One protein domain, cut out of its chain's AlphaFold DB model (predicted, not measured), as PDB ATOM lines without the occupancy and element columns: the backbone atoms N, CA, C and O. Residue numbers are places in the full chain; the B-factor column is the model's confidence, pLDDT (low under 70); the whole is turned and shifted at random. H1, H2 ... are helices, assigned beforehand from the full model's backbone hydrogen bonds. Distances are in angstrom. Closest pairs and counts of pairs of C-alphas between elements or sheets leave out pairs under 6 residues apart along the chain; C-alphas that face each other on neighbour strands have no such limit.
ATOM      1  N   SER A   2     172.801 233.258 131.439       53.94
ATOM      2  CA  SER A   2     173.320 233.889 130.220       53.94
ATOM      3  C   SER A   2     174.042 232.817 129.412       53.94
ATOM      4  O   SER A   2     174.896 232.124 129.962       53.94
ATOM      5  N   LYS A   3     173.650 232.622 128.149       56.12
ATOM      6  CA  LYS A   3     174.369 231.717 127.244       56.12
ATOM      7  C   LYS A   3     175.799 232.214 127.099       56.12
ATOM      8  O   LYS A   3     176.016 233.422 126.985       56.12
ATOM      9  N   LYS A   4     176.760 231.299 127.120       68.75
ATOM     10  CA  LYS A   4     178.170 231.674 127.034       68.75
ATOM     11  C   LYS A   4     178.468 232.104 125.598       68.75
ATOM     12  O   LYS A   4     177.962 231.498 124.656       68.75
ATOM     13  N   TRP A   5     179.267 233.153 125.402       67.50
ATOM     14  CA  TRP A   5     179.490 233.738 124.069       67.50
ATOM     15  C   TRP A   5     180.052 232.724 123.063       67.50
ATOM     16  O   TRP A   5     179.695 232.743 121.889       67.50
ATOM     17  N   TYR A   6     180.883 231.795 123.532       70.62
ATOM     18  CA  TYR A   6     181.497 230.773 122.690       70.62
ATOM     19  C   TYR A   6     180.520 229.673 122.256       70.62
ATOM     20  O   TYR A   6     180.758 229.024 121.246       70.62
ATOM     21  N   GLU A   7     179.381 229.505 122.936       74.19
ATOM     22  CA  GLU A   7     178.290 228.630 122.471       74.19
ATOM     23  C   GLU A   7     177.568 229.216 121.248       74.19
ATOM     24  O   GLU A   7     176.776 228.537 120.596       74.19
ATOM     25  N   ALA A   8     177.801 230.496 120.942       72.50
ATOM     26  CA  ALA A   8     177.243 231.154 119.772       72.50
ATOM     27  C   ALA A   8     178.105 231.023 118.511       72.50
ATOM     28  O   ALA A   8     177.633 231.453 117.451       72.50
ATOM     29  N   LEU A   9     179.325 230.491 118.640       78.81
ATOM     30  CA  LEU A   9     180.244 230.253 117.533       78.81
ATOM     31  C   LEU A   9     179.881 228.946 116.833       78.81
ATOM     32  O   LEU A   9     179.676 227.919 117.481       78.81
ATOM     33  N   ASP A  10     179.833 228.977 115.506       84.50
ATOM     34  CA  ASP A  10     179.812 227.747 114.724       84.50
ATOM     35  C   ASP A  10     181.231 227.174 114.554       84.50
ATOM     36  O   ASP A  10     182.239 227.779 114.930       84.50
ATOM     37  N   GLN A  11     181.322 225.962 114.003       84.12
ATOM     38  CA  GLN A  11     182.602 225.280 113.816       84.12
ATOM     39  C   GLN A  11     183.558 226.072 112.909       84.12
ATOM     40  O   GLN A  11     184.772 226.029 113.106       84.12
ATOM     41  N   GLU A  12     183.034 226.807 111.930       85.62
ATOM     42  CA  GLU A  12     183.854 227.620 111.042       85.62
ATOM     43  C   GLU A  12     184.440 228.844 111.752       85.62
ATOM     44  O   GLU A  12     185.600 229.198 111.526       85.62
ATOM     45  N   ASP A  13     183.656 229.485 112.615       85.69
ATOM     46  CA  ASP A  13     184.095 230.601 113.443       85.69
ATOM     47  C   ASP A  13     185.181 230.159 114.433       85.69
ATOM     48  O   ASP A  13     186.192 230.846 114.592       85.69
ATOM     49  N   VAL A  14     185.032 228.972 115.031       85.06
ATOM     50  CA  VAL A  14     186.057 228.366 115.896       85.06
ATOM     51  C   VAL A  14     187.353 228.106 115.121       85.06
ATOM     52  O   VAL A  14     188.429 228.497 115.576       85.06
ATOM     53  N   ILE A  15     187.271 227.509 113.926       88.06
ATOM     54  CA  ILE A  15     188.444 227.271 113.066       88.06
ATOM     55  C   ILE A  15     189.132 228.592 112.713       88.06
ATOM     56  O   ILE A  15     190.356 228.697 112.801       88.06
ATOM     57  N   PHE A  16     188.359 229.615 112.350       88.69
ATOM     58  CA  PHE A  16     188.894 230.929 112.012       88.69
ATOM     59  C   PHE A  16     189.630 231.574 113.197       88.69
ATOM     60  O   PHE A  16     190.731 232.100 113.020       88.69
ATOM     61  N   LEU A  17     189.067 231.502 114.406       87.88
ATOM     62  CA  LEU A  17     189.711 232.012 115.619       87.88
ATOM     63  C   LEU A  17     190.996 231.243 115.956       87.88
ATOM     64  O   LEU A  17     191.988 231.865 116.329       87.88
ATOM     65  N   HIS A  18     191.020 229.922 115.756       86.88
ATOM     66  CA  HIS A  18     192.235 229.119 115.921       86.88
ATOM     67  C   HIS A  18     193.338 229.512 114.935       86.88
ATOM     68  O   HIS A  18     194.480 229.716 115.348       86.88
ATOM     69  N   GLN A  19     193.011 229.657 113.649       87.25
ATOM     70  CA  GLN A  19     193.972 230.106 112.637       87.25
ATOM     71  C   GLN A  19     194.502 231.505 112.965       87.25
ATOM     72  O   GLN A  19     195.693 231.782 112.846       87.25
ATOM     73  N   LEU A  20     193.626 232.390 113.437       88.94
ATOM     74  CA  LEU A  20     194.018 233.725 113.851       88.94
ATOM     75  C   LEU A  20     194.941 233.714 115.080       88.94
ATOM     76  O   LEU A  20     195.892 234.494 115.117       88.94
ATOM     77  N   ALA A  21     194.695 232.837 116.055       85.81
ATOM     78  CA  ALA A  21     195.569 232.662 117.213       85.81
ATOM     79  C   ALA A  21     196.959 232.143 116.803       85.81
ATOM     80  O   ALA A  21     197.965 232.653 117.289       85.81
ATOM     81  N   GLN A  22     197.033 231.202 115.852       86.38
ATOM     82  CA  GLN A  22     198.303 230.745 115.261       86.38
ATOM     83  C   GLN A  22     199.045 231.876 114.523       86.38
ATOM     84  O   GLN A  22     200.276 231.941 114.525       86.38
ATOM     85  N   ALA A  23     198.293 232.820 113.956       88.69
ATOM     86  CA  ALA A  23     198.812 234.016 113.307       88.69
ATOM     87  C   ALA A  23     199.082 235.191 114.281       88.69
ATOM     88  O   ALA A  23     199.112 236.348 113.851       88.69
ATOM     89  N   ASP A  24     199.269 234.937 115.581       85.94
ATOM     90  CA  ASP A  24     199.505 235.954 116.624       85.94
ATOM     91  C   ASP A  24     198.445 237.069 116.647       85.94
ATOM     92  O   ASP A  24     198.746 238.242 116.881       85.94
ATOM     93  N   PHE A  25     197.200 236.727 116.321       86.56
ATOM     94  CA  PHE A  25     196.083 237.661 116.184       86.56
ATOM     95  C   PHE A  25     196.275 238.757 115.119       86.56
ATOM     96  O   PHE A  25     195.557 239.761 115.104       86.56
ATOM     97  N   LYS A  26     197.198 238.567 114.164       90.19
ATOM     98  CA  LYS A  26     197.460 239.511 113.068       90.19
ATOM     99  C   LYS A  26     196.791 239.052 111.776       90.19
ATOM    100  O   LYS A  26     197.259 238.138 111.102       90.19
ATOM    101  N   LEU A  27     195.752 239.775 111.349       91.50
ATOM    102  CA  LEU A  27     195.059 239.515 110.075       91.50
ATOM    103  C   LEU A  27     195.981 239.618 108.850       91.50
ATOM    104  O   LEU A  27     195.765 238.922 107.863       91.50
ATOM    105  N   SER A  28     197.005 240.476 108.896       91.44
ATOM    106  CA  SER A  28     198.012 240.573 107.832       91.44
ATOM    107  C   SER A  28     198.851 239.301 107.721       91.44
ATOM    108  O   SER A  28     199.086 238.832 106.613       91.44
ATOM    109  N   LYS A  29     199.247 238.712 108.856       91.75
ATOM    110  CA  LYS A  29     199.982 237.443 108.906       91.75
ATOM    111  C   LYS A  29     199.099 236.292 108.417       91.75
ATOM    112  O   LYS A  29     199.489 235.571 107.508       91.75
ATOM    113  N   LEU A  30     197.857 236.230 108.903       92.44
ATOM    114  CA  LEU A  30     196.873 235.233 108.475       92.44
ATOM    115  C   LEU A  30     196.577 235.302 106.964       92.44
ATOM    116  O   LEU A  30     196.404 234.274 106.314       92.44
ATOM    117  N   SER A  31     196.532 236.508 106.389       94.12
ATOM    118  CA  SER A  31     196.351 236.723 104.945       94.12
ATOM    119  C   SER A  31     197.478 236.097 104.122       94.12
ATOM    120  O   SER A  31     197.210 235.459 103.107       94.12
ATOM    121  N   VAL A  32     198.723 236.230 104.588       92.62
ATOM    122  CA  VAL A  32     199.896 235.623 103.945       92.62
ATOM    123  C   VAL A  32     199.866 234.101 104.083       92.62
ATOM    124  O   VAL A  32     200.094 233.402 103.104       92.62
ATOM    125  N   GLU A  33     199.538 233.584 105.268       90.94
ATOM    126  CA  GLU A  33     199.543 232.140 105.555       90.94
ATOM    127  C   GLU A  33     198.424 231.375 104.833       90.94
ATOM    128  O   GLU A  33     198.618 230.236 104.418       90.94
ATOM    129  N   THR A  34     197.254 231.993 104.661       87.06
ATOM    130  CA  THR A  34     196.073 231.335 104.070       87.06
ATOM    131  C   THR A  34     195.852 231.671 102.596       87.06
ATOM    132  O   THR A  34     194.979 231.081 101.960       87.06
ATOM    133  N   GLY A  35     196.568 232.660 102.051       89.38
ATOM    134  CA  GLY A  35     196.319 233.208 100.714       89.38
ATOM    135  C   GLY A  35     194.993 233.973 100.580       89.38
ATOM    136  O   GLY A  35     194.660 234.451  99.495       89.38
ATOM    137  N   MET A  36     194.219 234.116 101.662       89.81
ATOM    138  CA  MET A  36     192.983 234.895 101.655       89.81
ATOM    139  C   MET A  36     193.278 236.394 101.685       89.81
ATOM    140  O   MET A  36     194.165 236.861 102.395       89.81
ATOM    141  N   SER A  37     192.470 237.179 100.972       94.31
ATOM    142  CA  SER A  37     192.570 238.642 101.006       94.31
ATOM    143  C   SER A  37     192.318 239.190 102.411       94.31
ATOM    144  O   SER A  37     191.319 238.858 103.056       94.31
ATOM    145  N   TYR A  38     193.165 240.124 102.843       93.25
ATOM    146  CA  TYR A  38     192.995 240.867 104.092       93.25
ATOM    147  C   TYR A  38     191.586 241.457 104.251       93.25
ATOM    148  O   TYR A  38     191.011 241.411 105.336       93.25
ATOM    149  N   PHE A  39     190.993 241.977 103.169       92.69
ATOM    150  CA  PHE A  39     189.642 242.544 103.208       92.69
ATOM    151  C   PHE A  39     188.578 241.497 103.548       92.69
ATOM    152  O   PHE A  39     187.640 241.792 104.289       92.69
ATOM    153  N   VAL A  40     188.739 240.269 103.047       91.31
ATOM    154  CA  VAL A  40     187.835 239.149 103.339       91.31
ATOM    155  C   VAL A  40     187.963 238.745 104.805       91.31
ATOM    156  O   VAL A  40     186.951 238.657 105.500       91.31
ATOM    157  N   LEU A  41     189.193 238.595 105.303       92.25
ATOM    158  CA  LEU A  41     189.458 238.259 106.704       92.25
ATOM    159  C   LEU A  41     188.935 239.343 107.658       92.25
ATOM    160  O   LEU A  41     188.289 239.039 108.661       92.25
ATOM    161  N   LYS A  42     189.127 240.620 107.307       91.94
ATOM    162  CA  LYS A  42     188.584 241.761 108.052       91.94
ATOM    163  C   LYS A  42     187.057 241.733 108.093       91.94
ATOM    164  O   LYS A  42     186.475 241.944 109.155       91.94
ATOM    165  N   LYS A  43     186.401 241.451 106.964       92.19
ATOM    166  CA  LYS A  43     184.937 241.346 106.893       92.19
ATOM    167  C   LYS A  43     184.418 240.180 107.737       92.19
ATOM    168  O   LYS A  43     183.426 240.344 108.444       92.19
ATOM    169  N   ARG A  44     185.104 239.032 107.706       89.12
ATOM    170  CA  ARG A  44     184.781 237.860 108.533       89.12
ATOM    171  C   ARG A  44     184.886 238.191 110.023       89.12
ATOM    172  O   ARG A  44     183.921 237.989 110.752       89.12
ATOM    173  N   MET A  45     185.983 238.824 110.437       89.31
ATOM    174  CA  MET A  45     186.185 239.298 111.809       89.31
ATOM    175  C   MET A  45     185.092 240.276 112.266       89.31
ATOM    176  O   MET A  45     184.546 240.142 113.357       89.31
ATOM    177  N   GLN A  46     184.733 241.253 111.430       87.56
ATOM    178  CA  GLN A  46     183.664 242.205 111.754       87.56
ATOM    179  C   GLN A  46     182.307 241.520 111.926       87.56
ATOM    180  O   GLN A  46     181.554 241.876 112.830       87.56
ATOM    181  N   LYS A  47     182.003 240.532 111.079       87.50
ATOM    182  CA  LYS A  47     180.760 239.763 111.163       87.50
ATOM    183  C   LYS A  47     180.702 238.946 112.457       87.50
ATOM    184  O   LYS A  47     179.678 238.976 113.133       87.50
ATOM    185  N   LEU A  48     181.810 238.300 112.822       84.81
ATOM    186  CA  LEU A  48     181.954 237.542 114.065       84.81
ATOM    187  C   LEU A  48     181.800 238.459 115.288       84.81
ATOM    188  O   LEU A  48     180.987 238.186 116.165       84.81
ATOM    189  N   LYS A  49     182.463 239.623 115.289       82.69
ATOM    190  CA  LYS A  49     182.314 240.636 116.346       82.69
ATOM    191  C   LYS A  49     180.867 241.112 116.500       82.69
ATOM    192  O   LYS A  49     180.377 241.219 117.620       82.69
ATOM    193  N   LEU A  50     180.179 241.388 115.389       82.75
ATOM    194  CA  LEU A  50     178.781 241.819 115.412       82.75
ATOM    195  C   LEU A  50     177.873 240.719 115.979       82.75
ATOM    196  O   LEU A  50     177.056 240.992 116.856       82.75
ATOM    197  N   ALA A  51     178.052 239.478 115.521       78.31
ATOM    198  CA  ALA A  51     177.279 238.331 115.981       78.31
ATOM    199  C   ALA A  51     177.457 238.077 117.484       78.31
ATOM    200  O   ALA A  51     176.475 237.806 118.172       78.31
ATOM    201  N   LEU A  52     178.683 238.216 117.994       74.12
ATOM    202  CA  LEU A  52     178.969 238.111 119.423       74.12
ATOM    203  C   LEU A  52     178.356 239.280 120.199       74.12
ATOM    204  O   LEU A  52     177.577 239.046 121.115       74.12
ATOM    205  N   SER A  53     178.561 240.526 119.760       70.50
ATOM    206  CA  SER A  53     178.015 241.712 120.442       70.50
ATOM    207  C   SER A  53     176.485 241.731 120.560       70.50
ATOM    208  O   SER A  53     175.946 242.291 121.508       70.50
ATOM    209  N   GLN A  54     175.772 241.111 119.614       67.44
ATOM    210  CA  GLN A  54     174.312 240.995 119.656       67.44
ATOM    211  C   GLN A  54     173.832 239.884 120.596       67.44
ATOM    212  O   GLN A  54     172.695 239.923 121.060       67.44
ATOM    213  N   LYS A  55     174.673 238.876 120.855       63.69
ATOM    214  CA  LYS A  55     174.333 237.698 121.660       63.69
ATOM    215  C   LYS A  55     174.845 237.784 123.098       63.69
ATOM    216  O   LYS A  55     174.312 237.079 123.951       63.69
ATOM    217  N   THR A  56     175.807 238.660 123.381       59.97
ATOM    218  CA  THR A  56     176.340 238.917 124.725       59.97
ATOM    219  C   THR A  56     176.257 240.403 125.070       59.97
ATOM    220  O   THR A  56     177.194 241.160 124.813       59.97
ATOM    221  N   PRO A  57     175.118 240.855 125.623       52.00
ATOM    222  CA  PRO A  57     174.970 242.233 126.052       52.00
ATOM    223  C   PRO A  57     175.736 242.442 127.368       52.00
ATOM    224  O   PRO A  57     175.357 241.903 128.405       52.00
ATOM    225  N   GLY A  58     176.796 243.250 127.320       52.47
ATOM    226  CA  GLY A  58     177.519 243.744 128.497       52.47
ATOM    227  C   GLY A  58     178.840 243.028 128.791       52.47
ATOM    228  O   GLY A  58     179.047 241.906 128.334       52.47
TER     229      GLY A  58
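This is residues 2 to 58 of the 92 residues of an uncharacterized protein of Lactobacillus murinus ASF361 (UniProt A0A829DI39). The backbone folds back on itself as a long U: H1 and H2 follow one another along one side, H3 makes the turn at one end, and the long helix H4 runs back along the other side. The two sides meet at few points, with H3 packed on the beginning of H4 and the short H1 on its last residues, while H2 passes H4 at a steep angle between them. The printed part has 57 residues with four named helices, in the order H1, H2, H3, H4, and no named strand; its class is all helix. It is only just compact, close to loose, with a radius of gyration of the C-alphas of 12.0 A, and its outline is a rod spanning 37 by 18 by 17 A.

After residues 2 to 4, H1 takes residues 5 to 8, beginning at C-alpha 5 at (179.490, 233.738, 124.069). H2 takes residues 11 to 22 and is 16.7 A long from first to last C-alpha. H3 takes residues 27 to 34 and is 10.2 A long, beginning at C-alpha 27 at (195.059, 239.515, 110.075). H4, the longest helix with 18 residues, takes residues 38 to 55; it is 25.8 A long and ends at C-alpha 55 at (174.333, 237.698, 121.660).

H1 touches H4, which meets it with residues 52 to 55 alone; their closest C-alphas, those of Trp 5 and Leu 52, are 6.4 A apart. H1 is apart from both H2 and H3. H2 and H4 are close but not clearly touching, with the closest C-alphas, those of Asp 13 and Leu 48, 7.3 A apart; they run opposite ways at a steep tilt of 59 degrees. H2 only just touches H3, with 3 pairs of C-alphas within 8 A, and does so with residues 19 to 20 alone. Their closest C-alphas, those of Leu 20 and Leu 30, are 6.3 A apart, and their lines are about perpendicular at 75 degrees. H3 touches H4 at residues 38 to 42 of H4 alone, closest at the C-alphas of Ser 31 and Tyr 38, 5.4 A apart; they run opposite ways at a steep tilt of 64 degrees. In H2, H3 and H4 every O i to N i+4 pair is within hydrogen-bond range; H1 is too short for such a pair, and its 1 pair of O i and N i+3 is within range.

The two C-alphas farthest apart, those of Ser 2 and Gly 35, are 37.4 A apart, while the first and last printed C-alphas, those of Ser 2 and Gly 58, are 10.8 A apart. The printed part has no cut, and the links H1 to H2, H2 to H3 and H3 to H4 are tight. The mean pLDDT of the printed part is 82.5, and the model's confidence is under 70 at residues 2 to 5 and 54 to 58.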